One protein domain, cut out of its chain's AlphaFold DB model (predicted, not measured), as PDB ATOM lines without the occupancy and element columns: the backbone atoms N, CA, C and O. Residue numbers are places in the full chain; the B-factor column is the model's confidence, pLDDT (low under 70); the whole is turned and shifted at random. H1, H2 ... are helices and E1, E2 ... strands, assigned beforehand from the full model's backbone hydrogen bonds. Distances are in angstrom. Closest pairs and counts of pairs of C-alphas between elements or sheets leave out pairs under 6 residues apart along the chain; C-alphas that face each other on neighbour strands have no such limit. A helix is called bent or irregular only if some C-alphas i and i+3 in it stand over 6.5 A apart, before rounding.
ATOM      1  N   GLU A 153      22.058   7.505  65.828       60.56
ATOM      2  CA  GLU A 153      20.632   7.613  66.124       60.56
ATOM      3  C   GLU A 153      20.301   8.958  66.787       60.56
ATOM      4  O   GLU A 153      19.219   9.507  66.567       60.56
ATOM      5  N   SER A 154      21.252   9.532  67.535       64.81
ATOM      6  CA  SER A 154      21.090  10.844  68.159       64.81
ATOM      7  C   SER A 154      21.129  11.969  67.126       64.81
ATOM      8  O   SER A 154      20.221  12.797  67.110       64.81
ATOM      9  N   LEU A 155      22.078  11.926  66.184       66.69
ATOM     10  CA  LEU A 155      22.158  12.864  65.062       66.69
ATOM     11  C   LEU A 155      20.955  12.732  64.121       66.69
ATOM     12  O   LEU A 155      20.422  13.735  63.649       66.69
ATOM     13  N   PHE A 156      20.513  11.499  63.855       67.31
ATOM     14  CA  PHE A 156      19.314  11.233  63.065       67.31
ATOM     15  C   PHE A 156      18.095  11.884  63.720       67.31
ATOM     16  O   PHE A 156      17.367  12.630  63.068       67.31
ATOM     17  N   THR A 157      17.901  11.639  65.016       66.12
ATOM     18  CA  THR A 157      16.762  12.153  65.780       66.12
ATOM     19  C   THR A 157      16.798  13.674  65.883       66.12
ATOM     20  O   THR A 157      15.786  14.318  65.632       66.12
ATOM     21  N   GLU A 158      17.949  14.267  66.200       74.19
ATOM     22  CA  GLU A 158      18.129  15.720  66.290       74.19
ATOM     23  C   GLU A 158      17.798  16.393  64.957       74.19
ATOM     24  O   GLU A 158      16.886  17.217  64.872       74.19
ATOM     25  N   LYS A 159      18.456  15.957  63.884       71.31
ATOM     26  CA  LYS A 159      18.306  16.556  62.561       71.31
ATOM     27  C   LYS A 159      16.920  16.334  61.962       71.31
ATOM     28  O   LYS A 159      16.398  17.211  61.268       71.31
ATOM     29  N   TRP A 160      16.307  15.183  62.223       72.19
ATOM     30  CA  TRP A 160      14.923  14.927  61.844       72.19
ATOM     31  C   TRP A 160      13.959  15.834  62.611       72.19
ATOM     32  O   TRP A 160      13.115  16.481  61.994       72.19
ATOM     33  N   ASN A 161      14.117  15.941  63.934       71.38
ATOM     34  CA  ASN A 161      13.251  16.752  64.788       71.38
ATOM     35  C   ASN A 161      13.339  18.245  64.452       71.38
ATOM     36  O   ASN A 161      12.305  18.904  64.352       71.38
ATOM     37  N   GLU A 162      14.538  18.773  64.196       75.06
ATOM     38  CA  GLU A 162      14.733  20.163  63.751       75.06
ATOM     39  C   GLU A 162      13.980  20.478  62.453       75.06
ATOM     40  O   GLU A 162      13.491  21.588  62.243       75.06
ATOM     41  N   ASN A 163      13.863  19.482  61.577       77.88
ATOM     42  CA  ASN A 163      13.207  19.609  60.285       77.88
ATOM     43  C   ASN A 163      11.772  19.079  60.289       77.88
ATOM     44  O   ASN A 163      11.139  19.043  59.233       77.88
ATOM     45  N   PHE A 164      11.240  18.665  61.438       71.94
ATOM     46  CA  PHE A 164       9.962  17.968  61.502       71.94
ATOM     47  C   PHE A 164       8.804  18.865  61.059       71.94
ATOM     48  O   PHE A 164       8.072  18.517  60.135       71.94
ATOM     49  N   GLU A 165       8.679  20.061  61.635       69.94
ATOM     50  CA  GLU A 165       7.599  21.002  61.302       69.94
ATOM     51  C   GLU A 165       7.652  21.472  59.840       69.94
ATOM     52  O   GLU A 165       6.620  21.606  59.184       69.94
ATOM     53  N   SER A 166       8.853  21.668  59.284       76.31
ATOM     54  CA  SER A 166       9.010  22.025  57.867       76.31
ATOM     55  C   SER A 166       8.652  20.859  56.945       76.31
ATOM     56  O   SER A 166       7.953  21.065  55.954       76.31
ATOM     57  N   THR A 167       9.029  19.634  57.315       71.19
ATOM     58  CA  THR A 167       8.620  18.403  56.619       71.19
ATOM     59  C   THR A 167       7.102  18.250  56.628       71.19
ATOM     60  O   THR A 167       6.499  17.994  55.590       71.19
ATOM     61  N   LEU A 168       6.456  18.450  57.780       67.69
ATOM     62  CA  LEU A 168       5.001  18.374  57.891       67.69
ATOM     63  C   LEU A 168       4.298  19.488  57.114       67.69
ATOM     64  O   LEU A 168       3.267  19.244  56.487       67.69
ATOM     65  N   GLY A 169       4.840  20.704  57.138       71.31
ATOM     66  CA  GLY A 169       4.326  21.828  56.361       71.31
ATOM     67  C   GLY A 169       4.403  21.581  54.853       71.31
ATOM     68  O   GLY A 169       3.444  21.866  54.134       71.31
ATOM     69  N   GLU A 170       5.510  21.012  54.376       75.56
ATOM     70  CA  GLU A 170       5.683  20.598  52.982       75.56
ATOM     71  C   GLU A 170       4.760  19.433  52.620       75.56
ATOM     72  O   GLU A 170       4.057  19.525  51.618       75.56
ATOM     73  N   TRP A 171       4.665  18.401  53.462       67.88
ATOM     74  CA  TRP A 171       3.750  17.277  53.252       67.88
ATOM     75  C   TRP A 171       2.295  17.732  53.162       67.88
ATOM     76  O   TRP A 171       1.578  17.342  52.248       67.88
ATOM     77  N   ASN A 172       1.842  18.601  54.065       65.94
ATOM     78  CA  ASN A 172       0.466  19.103  54.049       65.94
ATOM     79  C   ASN A 172       0.168  19.980  52.822       65.94
ATOM     80  O   ASN A 172      -0.989  20.087  52.423       65.94
ATOM     81  N   ARG A 173       1.194  20.595  52.221       69.44
ATOM     82  CA  ARG A 173       1.082  21.333  50.955       69.44
ATOM     83  C   ARG A 173       1.119  20.402  49.743       69.44
ATOM     84  O   ARG A 173       0.452  20.678  48.754       69.44
ATOM     85  N   TYR A 174       1.913  19.338  49.827       59.62
ATOM     86  CA  TYR A 174       2.098  18.351  48.772       59.62
ATOM     87  C   TYR A 174       0.928  17.372  48.686       59.62
ATOM     88  O   TYR A 174       0.578  16.960  47.586       59.62
ATOM     89  N   ARG A 175       0.290  17.047  49.822       61.31
ATOM     90  CA  ARG A 175      -0.841  16.120  49.917       61.31
ATOM     91  C   ARG A 175      -1.954  16.583  48.973       61.31
ATOM     92  O   ARG A 175      -2.688  17.519  49.308       61.31
ATOM     93  N   PRO A 176      -2.158  15.908  47.833       52.34
ATOM     94  CA  PRO A 176      -3.307  16.204  47.009       52.34
ATOM     95  C   PRO A 176      -4.534  15.695  47.774       52.34
ATOM     96  O   PRO A 176      -4.474  14.673  48.466       52.34
ATOM     97  N   SER A 177      -5.666  16.401  47.698       54.12
ATOM     98  CA  SER A 177      -6.899  15.847  48.269       54.12
ATOM     99  C   SER A 177      -7.181  14.487  47.618       54.12
ATOM    100  O   SER A 177      -6.806  14.272  46.465       54.12
ATOM    101  N   VAL A 178      -7.856  13.565  48.312       47.78
ATOM    102  CA  VAL A 178      -8.273  12.277  47.717       47.78
ATOM    103  C   VAL A 178      -8.993  12.498  46.377       47.78
ATOM    104  O   VAL A 178      -8.787  11.756  45.417       47.78
ATOM    105  N   THR A 179      -9.776  13.574  46.284       42.84
ATOM    106  CA  THR A 179     -10.450  14.026  45.063       42.84
ATOM    107  C   THR A 179      -9.465  14.489  43.989       42.84
ATOM    108  O   THR A 179      -9.656  14.172  42.823       42.84
ATOM    109  N   THR A 180      -8.398  15.196  44.366       53.56
ATOM    110  CA  THR A 180      -7.330  15.651  43.463       53.56
ATOM    111  C   THR A 180      -6.506  14.477  42.952       53.56
ATOM    112  O   THR A 180      -6.285  14.404  41.755       53.56
ATOM    113  N   MET A 181      -6.122  13.518  43.802       48.44
ATOM    114  CA  MET A 181      -5.441  12.295  43.349       48.44
ATOM    115  C   MET A 181      -6.330  11.517  42.376       48.44
ATOM    116  O   MET A 181      -5.901  11.180  41.278       48.44
ATOM    117  N   LYS A 241       5.578  -4.080  32.747       68.81
ATOM    118  CA  LYS A 241       5.917  -3.952  34.170       68.81
ATOM    119  C   LYS A 241       6.371  -2.515  34.475       68.81
ATOM    120  O   LYS A 241       7.459  -2.111  34.061       68.81
ATOM    121  N   HIS A 242       5.549  -1.768  35.206       78.25
ATOM    122  CA  HIS A 242       5.868  -0.411  35.627       78.25
ATOM    123  C   HIS A 242       6.634  -0.452  36.951       78.25
ATOM    124  O   HIS A 242       6.309  -1.218  37.856       78.25
ATOM    125  N   ALA A 243       7.687   0.354  37.037       87.00
ATOM    126  CA  ALA A 243       8.517   0.495  38.220       87.00
ATOM    127  C   ALA A 243       8.787   1.980  38.449       87.00
ATOM    128  O   ALA A 243       9.095   2.697  37.495       87.00
ATOM    129  N   SER A 244       8.704   2.428  39.700       89.44
ATOM    130  CA  SER A 244       9.242   3.732  40.081       89.44
ATOM    131  C   SER A 244      10.706   3.544  40.456       89.44
ATOM    132  O   SER A 244      11.025   2.766  41.359       89.44
ATOM    133  N   VAL A 245      11.599   4.196  39.714       91.31
ATOM    134  CA  VAL A 245      13.047   4.097  39.907       91.31
ATOM    135  C   VAL A 245      13.587   5.483  40.212       91.31
ATOM    136  O   VAL A 245      13.471   6.399  39.400       91.31
ATOM    137  N   VAL A 246      14.192   5.612  41.386       91.19
ATOM    138  CA  VAL A 246      14.934   6.789  41.825       91.19
ATOM    139  C   VAL A 246      16.377   6.355  42.014       91.19
ATOM    140  O   VAL A 246      16.656   5.422  42.766       91.19
ATOM    141  N   GLU A 247      17.294   7.008  41.314       92.88
ATOM    142  CA  GLU A 247      18.722   6.720  41.427       92.88
ATOM    143  C   GLU A 247      19.277   7.192  42.777       92.88
ATOM    144  O   GLU A 247      18.801   8.164  43.362       92.88
ATOM    145  N   GLY A 248      20.311   6.512  43.259       92.44
ATOM    146  CA  GLY A 248      20.999   6.861  44.495       92.44
ATOM    147  C   GLY A 248      22.148   5.904  44.788       92.44
ATOM    148  O   GLY A 248      22.262   4.839  44.181       92.44
ATOM    149  N   ASP A 249      22.999   6.283  45.735       91.44
ATOM    150  CA  ASP A 249      24.120   5.455  46.192       91.44
ATOM    151  C   ASP A 249      23.627   4.175  46.885       91.44
ATOM    152  O   ASP A 249      24.233   3.108  46.763       91.44
ATOM    153  N   VAL A 250      22.497   4.274  47.592       93.31
ATOM    154  CA  VAL A 250      21.800   3.144  48.217       93.31
ATOM    155  C   VAL A 250      20.367   3.098  47.705       93.31
ATOM    156  O   VAL A 250      19.596   4.025  47.928       93.31
ATOM    157  N   ILE A 251      19.992   1.996  47.055       93.50
ATOM    158  CA  ILE A 251      18.647   1.799  46.505       93.50
ATOM    159  C   ILE A 251      17.783   1.005  47.487       93.50
ATOM    160  O   ILE A 251      18.107  -0.142  47.813       93.50
ATOM    161  N   LEU A 252      16.661   1.585  47.920       94.69
ATOM    162  CA  LEU A 252      15.650   0.893  48.720       94.69
ATOM    163  C   LEU A 252      14.625   0.196  47.815       94.69
ATOM    164  O   LEU A 252      13.994   0.825  46.968       94.69
ATOM    165  N   GLY A 253      14.445  -1.112  47.994       93.94
ATOM    166  CA  GLY A 253      13.373  -1.856  47.330       93.94
ATOM    167  C   GLY A 253      12.029  -1.621  48.021       93.94
ATOM    168  O   GLY A 253      11.972  -1.643  49.249       93.94
ATOM    169  N   GLY A 254      10.958  -1.432  47.249       93.56
ATOM    170  CA  GLY A 254       9.594  -1.307  47.773       93.56
ATOM    171  C   GLY A 254       8.599  -2.156  46.987       93.56
ATOM    172  O   GLY A 254       8.630  -2.153  45.759       93.56
ATOM    173  N   LEU A 255       7.714  -2.869  47.683       94.62
ATOM    174  CA  LEU A 255       6.502  -3.439  47.091       94.62
ATOM    175  C   LEU A 255       5.317  -2.617  47.573       94.62
ATOM    176  O   LEU A 255       5.171  -2.407  48.776       94.62
ATOM    177  N   MET A 256       4.523  -2.122  46.632       93.75
ATOM    178  CA  MET A 256       3.350  -1.305  46.911       93.75
ATOM    179  C   MET A 256       2.142  -1.910  46.216       93.75
ATOM    180  O   MET A 256       2.251  -2.388  45.094       93.75
ATOM    181  N   MET A 257       0.985  -1.821  46.858       93.44
ATOM    182  CA  MET A 257      -0.274  -2.346  46.335       93.44
ATOM    183  C   MET A 257      -0.936  -1.268  45.463       93.44
ATOM    184  O   MET A 257      -1.969  -0.707  45.831       93.44
ATOM    185  N   VAL A 258      -0.283  -0.855  44.370       94.19
ATOM    186  CA  VAL A 258      -0.753   0.276  43.546       94.19
ATOM    187  C   VAL A 258      -2.077  -0.064  42.879       94.19
ATOM    188  O   VAL A 258      -2.981   0.773  42.859       94.19
ATOM    189  N   HIS A 259      -2.210  -1.294  42.395       93.94
ATOM    190  CA  HIS A 259      -3.453  -1.832  41.862       93.94
ATOM    191  C   HIS A 259      -4.074  -2.851  42.820       93.94
ATOM    192  O   HIS A 259      -3.382  -3.521  43.586       93.94
ATOM    193  N   SER A 260      -5.399  -2.971  42.778       92.75
ATOM    194  CA  SER A 260      -6.126  -3.981  43.539       92.75
ATOM    195  C   SER A 260      -5.947  -5.362  42.922       92.75
ATOM    196  O   SER A 260      -5.539  -5.512  41.768       92.75
ATOM    197  N   ARG A 261      -6.346  -6.386  43.667       94.25
ATOM    198  CA  ARG A 261      -6.409  -7.748  43.151       94.25
ATOM    199  C   ARG A 261      -7.495  -7.898  42.082       94.25
ATOM    200  O   ARG A 261      -8.590  -7.361  42.229       94.25
ATOM    201  N   GLU A 262      -7.197  -8.689  41.056       92.25
ATOM    202  CA  GLU A 262      -8.150  -9.185  40.057       92.25
ATOM    203  C   GLU A 262      -7.742 -10.610  39.634       92.25
ATOM    204  O   GLU A 262      -6.552 -10.957  39.643       92.25
ATOM    205  N   ASP A 263      -8.713 -11.467  39.309       89.00
ATOM    206  CA  ASP A 263      -8.446 -12.889  39.032       89.00
ATOM    207  C   ASP A 263      -8.193 -13.163  37.544       89.00
ATOM    208  O   ASP A 263      -7.361 -14.004  37.200       89.00
ATOM    209  N   ASN A 264      -8.869 -12.424  36.658       88.12
ATOM    210  CA  ASN A 264      -8.829 -12.658  35.208       88.12
ATOM    211  C   ASN A 264      -7.714 -11.894  34.479       88.12
ATOM    212  O   ASN A 264      -7.412 -12.195  33.325       88.12
ATOM    213  N   ILE A 265      -7.124 -10.897  35.131       88.06
ATOM    214  CA  ILE A 265      -6.028 -10.069  34.617       88.06
ATOM    215  C   ILE A 265      -4.959  -9.928  35.703       88.06
ATOM    216  O   ILE A 265      -5.188 -10.276  36.863       88.06
ATOM    217  N   THR A 266      -3.765  -9.467  35.327       88.31
ATOM    218  CA  THR A 266      -2.623  -9.388  36.251       88.31
ATOM    219  C   THR A 266      -2.947  -8.524  37.468       88.31
ATOM    220  O   THR A 266      -2.748  -8.981  38.594       88.31
ATOM    221  N   CYS A 267      -3.499  -7.328  37.235       91.00
ATOM    222  CA  CYS A 267      -3.879  -6.388  38.283       91.00
ATOM    223  C   CYS A 267      -5.249  -5.765  37.998       91.00
ATOM    224  O   CYS A 267      -5.667  -5.655  36.849       91.00
ATOM    225  N   GLY A 268      -5.947  -5.369  39.054       91.62
ATOM    226  CA  GLY A 268      -7.229  -4.677  38.997       91.62
ATOM    227  C   GLY A 268      -7.082  -3.153  38.917       91.62
ATOM    228  O   GLY A 268      -6.025  -2.643  38.546       91.62
ATOM    229  N   PRO A 269      -8.140  -2.396  39.248       90.94
ATOM    230  CA  PRO A 269      -8.103  -0.935  39.302       90.94
ATOM    231  C   PRO A 269      -7.060  -0.367  40.278       90.94
ATOM    232  O   PRO A 269      -6.719  -0.987  41.282       90.94
ATOM    233  N   ILE A 270      -6.603   0.864  40.027       90.88
ATOM    234  CA  ILE A 270      -5.702   1.591  40.937       90.88
ATOM    235  C   ILE A 270      -6.368   1.779  42.307       90.88
ATOM    236  O   ILE A 270      -7.533   2.176  42.388       90.88
ATOM    237  N   MET A 271      -5.600   1.568  43.377       86.81
ATOM    238  CA  MET A 271      -5.961   1.841  44.767       86.81
ATOM    239  C   MET A 271      -5.346   3.171  45.222       86.81
ATOM    240  O   MET A 271      -4.182   3.211  45.629       86.81
ATOM    241  N   PRO A 272      -6.101   4.287  45.225       83.31
ATOM    242  CA  PRO A 272      -5.497   5.599  45.447       83.31
ATOM    243  C   PRO A 272      -4.999   5.790  46.892       83.31
ATOM    244  O   PRO A 272      -3.948   6.380  47.112       83.31
ATOM    245  N   GLN A 273      -5.715   5.231  47.876       78.44
ATOM    246  CA  GLN A 273      -5.438   5.456  49.306       78.44
ATOM    247  C   GLN A 273      -4.502   4.406  49.915       78.44
ATOM    248  O   GLN A 273      -3.765   4.716  50.842       78.44
ATOM    249  N   GLY A 274      -4.544   3.167  49.416       77.75
ATOM    250  CA  GLY A 274      -3.674   2.082  49.887       77.75
ATOM    251  C   GLY A 274      -2.382   1.956  49.082       77.75
ATOM    252  O   GLY A 274      -1.335   1.669  49.647       77.75
ATOM    253  N   GLY A 275      -2.453   2.211  47.776       88.06
ATOM    254  CA  GLY A 275      -1.348   2.034  46.845       88.06
ATOM    255  C   GLY A 275      -0.596   3.322  46.560       88.06
ATOM    256  O   GLY A 275       0.532   3.508  47.011       88.06
ATOM    257  N   ILE A 276      -1.246   4.238  45.834       87.62
ATOM    258  CA  ILE A 276      -0.620   5.493  45.387       87.62
ATOM    259  C   ILE A 276      -0.170   6.343  46.574       87.62
ATOM    260  O   ILE A 276       0.966   6.798  46.602       87.62
ATOM    261  N   GLN A 277      -1.012   6.515  47.593       86.62
ATOM    262  CA  GLN A 277      -0.635   7.288  48.775       86.62
ATOM    263  C   GLN A 277       0.583   6.697  49.510       86.62
ATOM    264  O   GLN A 277       1.403   7.456  50.023       86.62
ATOM    265  N   ALA A 278       0.717   5.368  49.561       88.25
ATOM    266  CA  ALA A 278       1.867   4.711  50.181       88.25
ATOM    267  C   ALA A 278       3.140   4.872  49.332       88.25
ATOM    268  O   ALA A 278       4.202   5.190  49.870       88.25
ATOM    269  N   LEU A 279       3.016   4.725  48.009       91.25
ATOM    270  CA  LEU A 279       4.084   4.992  47.044       91.25
ATOM    271  C   LEU A 279       4.609   6.432  47.177       91.25
ATOM    272  O   LEU A 279       5.808   6.638  47.354       91.25
ATOM    273  N   GLU A 280       3.709   7.414  47.160       91.06
ATOM    274  CA  GLU A 280       4.040   8.836  47.297       91.06
ATOM    275  C   GLU A 280       4.650   9.158  48.664       91.06
ATOM    276  O   GLU A 280       5.605   9.927  48.756       91.06
ATOM    277  N   ALA A 281       4.162   8.535  49.741       87.94
ATOM    278  CA  ALA A 281       4.751   8.706  51.066       87.94
ATOM    279  C   ALA A 281       6.208   8.216  51.118       87.94
ATOM    280  O   ALA A 281       7.052   8.865  51.741       87.94
ATOM    281  N   MET A 282       6.524   7.102  50.450       91.88
ATOM    282  CA  MET A 282       7.898   6.606  50.349       91.88
ATOM    283  C   MET A 282       8.786   7.578  49.563       91.88
ATOM    284  O   MET A 282       9.859   7.934  50.047       91.88
ATOM    285  N   LEU A 283       8.334   8.045  48.393       92.38
ATOM    286  CA  LEU A 283       9.092   8.982  47.553       92.38
ATOM    287  C   LEU A 283       9.325  10.325  48.256       92.38
ATOM    288  O   LEU A 283      10.460  10.786  48.340       92.38
ATOM    289  N   PHE A 284       8.288  10.887  48.875       89.00
ATOM    290  CA  PHE A 284       8.402  12.102  49.679       89.00
ATOM    291  C   PHE A 284       9.405  11.950  50.830       89.00
ATOM    292  O   PHE A 284      10.188  12.855  51.118       89.00
ATOM    293  N   THR A 285       9.400  10.793  51.498       88.56
ATOM    294  CA  THR A 285      10.337  10.522  52.595       88.56
ATOM    295  C   THR A 285      11.779  10.487  52.092       88.56
ATOM    296  O   THR A 285      12.659  11.064  52.733       88.56
ATOM    297  N   LEU A 286      12.029   9.862  50.936       90.50
ATOM    298  CA  LEU A 286      13.352   9.833  50.306       90.50
ATOM    299  C   LEU A 286      13.834  11.237  49.951       90.50
ATOM    300  O   LEU A 286      14.947  11.613  50.327       90.50
ATOM    301  N   ASP A 287      12.979  12.029  49.306       90.50
ATOM    302  CA  ASP A 287      13.280  13.418  48.959       90.50
ATOM    303  C   ASP A 287      13.640  14.224  50.203       90.50
ATOM    304  O   ASP A 287      14.634  14.955  50.207       90.50
ATOM    305  N   ARG A 288      12.892  14.045  51.297       88.19
ATOM    306  CA  ARG A 288      13.161  14.775  52.533       88.19
ATOM    307  C   ARG A 288      14.470  14.358  53.188       88.19
ATOM    308  O   ARG A 288      15.245  15.230  53.578       88.19
ATOM    309  N   ILE A 289      14.735  13.057  53.290       87.44
ATOM    310  CA  ILE A 289      15.981  12.524  53.862       87.44
ATOM    311  C   ILE A 289      17.195  13.040  53.079       87.44
ATOM    312  O   ILE A 289      18.175  13.494  53.681       87.44
ATOM    313  N   ASN A 290      17.106  13.024  51.747       92.31
ATOM    314  CA  ASN A 290      18.152  13.521  50.859       92.31
ATOM    315  C   ASN A 290      18.311  15.049  50.962       92.31
ATOM    316  O   ASN A 290      19.436  15.543  51.026       92.31
ATOM    317  N   ALA A 291      17.211  15.807  51.040       90.25
ATOM    318  CA  ALA A 291      17.227  17.270  51.112       90.25
ATOM    319  C   ALA A 291      17.830  17.794  52.419       90.25
ATOM    320  O   ALA A 291      18.661  18.703  52.395       90.25
ATOM    321  N   ILE A 292      17.458  17.203  53.560       87.56
ATOM    322  CA  ILE A 292      18.072  17.572  54.838       87.56
ATOM    323  C   ILE A 292      19.501  17.026  54.941       87.56
ATOM    324  O   ILE A 292      20.236  17.453  55.819       87.56
ATOM    325  N   GLN A 293      19.936  16.137  54.039       87.06
ATOM    326  CA  GLN A 293      21.236  15.453  54.072       87.06
ATOM    327  C   GLN A 293      21.420  14.656  55.364       87.06
ATOM    328  O   GLN A 293      22.444  14.762  56.044       87.06
ATOM    329  N   LEU A 294      20.384  13.919  55.768       84.75
ATOM    330  CA  LEU A 294      20.411  13.135  57.005       84.75
ATOM    331  C   LEU A 294      21.539  12.097  56.984       84.75
ATOM    332  O   LEU A 294      22.187  11.865  57.999       84.75
ATOM    333  N   LEU A 295      21.794  11.531  55.802       88.75
ATOM    334  CA  LEU A 295      22.919  10.651  55.526       88.75
ATOM    335  C   LEU A 295      24.012  11.450  54.795       88.75
ATOM    336  O   LEU A 295      23.825  11.826  53.636       88.75
ATOM    337  N   PRO A 296      25.149  11.760  55.441       87.44
ATOM    338  CA  PRO A 296      26.207  12.523  54.793       87.44
ATOM    339  C   PRO A 296      26.866  11.695  53.683       87.44
ATOM    340  O   PRO A 296      27.249  10.548  53.902       87.44
ATOM    341  N   ASN A 297      27.049  12.302  52.506       89.38
ATOM    342  CA  ASN A 297      27.683  11.695  51.322       89.38
ATOM    343  C   ASN A 297      26.993  10.432  50.775       89.38
ATOM    344  O   ASN A 297      27.615   9.696  50.011       89.38
ATOM    345  N   ILE A 298      25.745  10.169  51.165       92.62
ATOM    346  CA  ILE A 298      24.960   9.038  50.673       92.62
ATOM    347  C   ILE A 298      23.604   9.569  50.231       92.62
ATOM    348  O   ILE A 298      22.864  10.146  51.025       92.62
ATOM    349  N   THR A 299      23.274   9.342  48.967       93.44
ATOM    350  CA  THR A 299      21.944   9.590  48.415       93.44
ATOM    351  C   THR A 299      21.118   8.310  48.460       93.44
ATOM    352  O   THR A 299      21.574   7.241  48.045       93.44
ATOM    353  N   LEU A 300      19.898   8.396  48.988       94.31
ATOM    354  CA  LEU A 300      18.947   7.294  48.937       94.31
ATOM    355  C   LEU A 300      18.168   7.345  47.627       94.31
ATOM    356  O   LEU A 300      17.555   8.360  47.302       94.31
ATOM    357  N   GLY A 301      18.167   6.227  46.918       93.81
ATOM    358  CA  GLY A 301      17.286   5.963  45.794       93.81
ATOM    359  C   GLY A 301      16.237   4.913  46.147       93.81
ATOM    360  O   GLY A 301      16.174   4.392  47.265       93.81
ATOM    361  N   ALA A 302      15.425   4.557  45.163       94.31
ATOM    362  CA  ALA A 302      14.340   3.604  45.304       94.31
ATOM    363  C   ALA A 302      14.152   2.772  44.039       94.31
ATOM    364  O   ALA A 302      14.339   3.250  42.924       94.31
ATOM    365  N   HIS A 303      13.722   1.530  44.216       93.75
ATOM    366  CA  HIS A 303      13.176   0.706  43.150       93.75
ATOM    367  C   HIS A 303      11.878   0.089  43.660       93.75
ATOM    368  O   HIS A 303      11.894  -0.842  44.466       93.75
ATOM    369  N   ILE A 304      10.755   0.655  43.229       94.38
ATOM    370  CA  ILE A 304       9.428   0.332  43.750       94.38
ATOM    371  C   ILE A 304       8.630  -0.383  42.668       94.38
ATOM    372  O   ILE A 304       8.548   0.093  41.533       94.38
ATOM    373  N   LEU A 305       8.067  -1.533  43.026       94.00
ATOM    374  CA  LEU A 305       7.288  -2.402  42.155       94.00
ATOM    375  C   LEU A 305       5.874  -2.569  42.709       94.00
ATOM    376  O   LEU A 305       5.665  -2.523  43.920       94.00
ATOM    377  N   ASP A 306       4.924  -2.785  41.806       94.31
ATOM    378  CA  ASP A 306       3.542  -3.083  42.161       94.31
ATOM    379  C   ASP A 306       3.338  -4.588  42.348       94.31
ATOM    380  O   ASP A 306       3.697  -5.366  41.462       94.31
ATOM    381  N   ASP A 307       2.782  -5.001  43.486       93.88
ATOM    382  CA  ASP A 307       2.468  -6.407  43.775       93.88
ATOM    383  C   ASP A 307       1.010  -6.789  43.472       93.88
ATOM    384  O   ASP A 307       0.658  -7.972  43.538       93.88
ATOM    385  N   CYS A 308       0.185  -5.808  43.093       93.31
ATOM    386  CA  CYS A 308      -1.208  -5.978  42.694       93.31
ATOM    387  C   CYS A 308      -2.068  -6.747  43.714       93.31
ATOM    388  O   CYS A 308      -2.997  -7.461  43.321       93.31
ATOM    389  N   ASP A 309      -1.730  -6.658  45.010       93.75
ATOM    390  CA  ASP A 309      -2.411  -7.378  46.100       93.75
ATOM    391  C   ASP A 309      -2.519  -8.902  45.836       93.75
ATOM    392  O   ASP A 309      -3.517  -9.589  46.115       93.75
ATOM    393  N   LYS A 310      -1.474  -9.459  45.207       92.62
ATOM    394  CA  LYS A 310      -1.397 -10.873  44.836       92.62
ATOM    395  C   LYS A 310      -0.039 -11.452  45.211       92.62
ATOM    396  O   LYS A 310       0.942 -11.252  44.507       92.62
ATOM    397  N   ASP A 311      -0.016 -12.290  46.247       92.62
ATOM    398  CA  ASP A 311       1.199 -12.926  46.785       92.62
ATOM    399  C   ASP A 311       2.111 -13.556  45.719       92.62
ATOM    400  O   ASP A 311       3.328 -13.390  45.756       92.62
ATOM    401  N   THR A 312       1.540 -14.285  44.753       91.69
ATOM    402  CA  THR A 312       2.321 -14.955  43.700       91.69
ATOM    403  C   THR A 312       2.999 -13.953  42.774       91.69
ATOM    404  O   THR A 312       4.163 -14.133  42.432       91.69
ATOM    405  N   TYR A 313       2.293 -12.882  42.410       91.69
ATOM    406  CA  TYR A 313       2.834 -11.822  41.567       91.69
ATOM    407  C   TYR A 313       3.827 -10.951  42.348       91.69
ATOM    408  O   TYR A 313       4.924 -10.670  41.871       91.69
ATOM    409  N   GLY A 314       3.516 -10.629  43.605       92.38
ATOM    410  CA  GLY A 314       4.433  -9.967  44.529       92.38
ATOM    411  C   GLY A 314       5.737 -10.740  44.721       92.38
ATOM    412  O   GLY A 314       6.809 -10.137  44.721       92.38
ATOM    413  N   LEU A 315       5.690 -12.075  44.794       93.44
ATOM    414  CA  LEU A 315       6.895 -12.905  44.836       93.44
ATOM    415  C   LEU A 315       7.704 -12.799  43.535       93.44
ATOM    416  O   LEU A 315       8.926 -12.660  43.595       93.44
ATOM    417  N   GLU A 316       7.054 -12.832  42.371       90.88
ATOM    418  CA  GLU A 316       7.723 -12.621  41.079       90.88
ATOM    419  C   GLU A 316       8.424 -11.256  41.020       90.88
ATOM    420  O   GLU A 316       9.569 -11.173  40.566       90.88
ATOM    421  N   MET A 317       7.790 -10.206  41.554       91.50
ATOM    422  CA  MET A 317       8.374  -8.866  41.655       91.50
ATOM    423  C   MET A 317       9.515  -8.799  42.675       91.50
ATOM    424  O   MET A 317      10.573  -8.242  42.380       91.50
ATOM    425  N   ALA A 318       9.364  -9.422  43.846       90.94
ATOM    426  CA  ALA A 318      10.400  -9.484  44.877       90.94
ATOM    427  C   ALA A 318      11.672 -10.172  44.369       90.94
ATOM    428  O   ALA A 318      12.794  -9.781  44.711       90.94
ATOM    429  N   VAL A 319      11.514 -11.183  43.509       90.12
ATOM    430  CA  VAL A 319      12.641 -11.864  42.873       90.12
ATOM    431  C   VAL A 319      13.473 -10.891  42.016       90.12
ATOM    432  O   VAL A 319      14.686 -11.070  41.877       90.12
ATOM    433  N   ASP A 320      12.893  -9.822  41.478       86.19
ATOM    434  CA  ASP A 320      13.661  -8.855  40.692       86.19
ATOM    435  C   ASP A 320      14.627  -8.020  41.547       86.19
ATOM    436  O   ASP A 320      15.704  -7.656  41.063       86.19
ATOM    437  N   PHE A 321      14.350  -7.833  42.844       88.56
ATOM    438  CA  PHE A 321      15.295  -7.198  43.771       88.56
ATOM    439  C   PHE A 321      16.549  -8.040  44.015       88.56
ATOM    440  O   PHE A 321      17.643  -7.501  44.191       88.56
ATOM    441  N   ILE A 322      16.425  -9.369  43.986       87.38
ATOM    442  CA  ILE A 322      17.573 -10.268  44.174       87.38
ATOM    443  C   ILE A 322      18.310 -10.540  42.860       87.38
ATOM    444  O   ILE A 322      19.540 -10.632  42.859       87.38
ATOM    445  N   LYS A 323      17.600 -10.587  41.722       78.94
ATOM    446  CA  LYS A 323      18.214 -10.727  40.389       78.94
ATOM    447  C   LYS A 323      19.101  -9.526  40.038       78.94
ATOM    448  O   LYS A 323      20.125  -9.699  39.372       78.94
ATOM    449  N   GLY A 324      18.766  -8.330  40.533       56.78
ATOM    450  CA  GLY A 324      19.536  -7.095  40.341       56.78
ATOM    451  C   GLY A 324      20.983  -7.139  40.854       56.78
ATOM    452  O   GLY A 324      21.821  -6.391  40.359       56.78
ATOM    453  N   LYS A 325      21.333  -8.068  41.758       49.25
ATOM    454  CA  LYS A 325      22.724  -8.263  42.214       49.25
ATOM    455  C   LYS A 325      23.601  -9.060  41.236       49.25
ATOM    456  O   LYS A 325      24.814  -9.102  41.421       49.25
ATOM    457  N   ILE A 326      23.032  -9.662  40.185       46.50
ATOM    458  CA  ILE A 326      23.781 -10.463  39.191       46.50
ATOM    459  C   ILE A 326      24.069  -9.658  37.906       46.50
ATOM    460  O   ILE A 326      24.962 -10.005  37.132       46.50
ATOM    461  N   ARG A 327      23.398  -8.516  37.694       44.16
ATOM    462  CA  ARG A 327      23.520  -7.714  36.461       44.16
ATOM    463  C   ARG A 327      24.480  -6.521  36.549       44.16
ATOM    464  O   ARG A 327      24.379  -5.611  35.740       44.16
ATOM    465  N   SER A 328      25.447  -6.537  37.471       42.28
ATOM    466  CA  SER A 328      26.616  -5.637  37.414       42.28
ATOM    467  C   SER A 328      27.826  -6.256  36.699       42.28
ATOM    468  O   SER A 328      28.864  -5.605  36.588       42.28
ATOM    469  N   ARG A 329      27.718  -7.486  36.159       43.41
ATOM    470  CA  ARG A 329      28.804  -8.119  35.381       43.41
ATOM    471  C   ARG A 329      28.410  -9.075  34.252       43.41
ATOM    472  O   ARG A 329      29.256  -9.843  33.819       43.41
TER     473      ARG A 329
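This is residues 153 to 181 and 241 to 329 of the 333 residues of the protein "Hypothetical protein" of Hermetia illucens (UniProt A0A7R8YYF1). A small three-stranded sheet is sandwiched between two helices, the long H4 over one face and H5 over the other, while H1, H2 and H3 make a loose arc along the side of H4 away from the sheet. Residues 257 to 271 form a long loop beyond the end of E2, and residues 323 to 329 stick out as a free tail. The printed part has 118 residues, with five named helices and three named strands in the order H1 H2 H3 E1 E2 H4 E3 H5; the mixed sheet runs E1 E3 E2, and the class is mixed, helices and strands. It is flat, 49 by 46 by 20 A, and only just loose, close to compact, with a radius of gyration of the C-alphas of 16.5 A.

H1, residues 153 to 162, begins at C-alpha 153 (20.632, 7.613, 66.124) and is 14.1 A long. H2, residues 164 to 174, is 15.0 A long, and H3 is residues 178 to 181. After the cut come E1, residues 243 to 246, and E2, residues 250 to 256, 19.0 A. H4, residues 272 to 292, spans 28.1 A from C-alpha 272 (-5.497, 5.599, 45.447); it is neither bent nor irregular, but only just: C-alphas 273 and 276 are 6.2 A apart. E3, residues 300 to 306, is 19.8 A long, and H5, residues 311 to 323, 18.3 A, ends at C-alpha 323 (18.214, -10.727, 40.389).

The inner strand E3 is antiparallel to E1, with N 246 and O 302 2.8 A apart, and parallel to E2, with N 301 and O 250 2.8 A apart, both within hydrogen-bond range. E2, H4 and E3 make a strand-helix-strand unit, two parallel neighbour strands with a helix between, whose crossover is right-handed. H4 and H5 are on opposite faces of the sheet, giving three layers, helix, sheet and helix. H4 lies over E3 and E2 at a height over the sheet of 9.8 A, along the strands; its closest C-alphas to E3 are Leu 286 and Leu 300, 6.3 A. H5 lies over the same strands at a height of 9.6 A, also along them; the closest C-alphas of H5 and E2 are Phe 321 and Gly 253, 6.7 A. H2 is close to H4 but not clearly touching, with C-alphas of Thr 167 and Arg 288 7.1 A apart, at a steep tilt of 46 degrees, opposite ways. H1 too is close to H4 but not clearly touching, about perpendicular at 79 degrees, with C-alphas of Lys 159 and Ile 292 7.8 A apart. H3 and residues 272 to 273 of H4 only just touch, with 3 pairs of C-alphas within 8 A, the closest Met 181 and Pro 272, 7.0 A. Every O i to N i+4 pair is within hydrogen-bond range in H1 and H2, against 14 of 17 in H4 and 6 of 9 in H5; H3 is too short for such a pair.

The C-alphas farthest apart are those of Ser 154 and Asn 264, 50.3 A. Residues 182 to 240 are not printed, and C-alphas 181 and 241 are 21.8 A apart across the cut. The link from E2 to H4 is long, with 15 residues. Mean pLDDT of the printed part is 81.8; residues 171 to 181 and 324 to 329 are among those under 70.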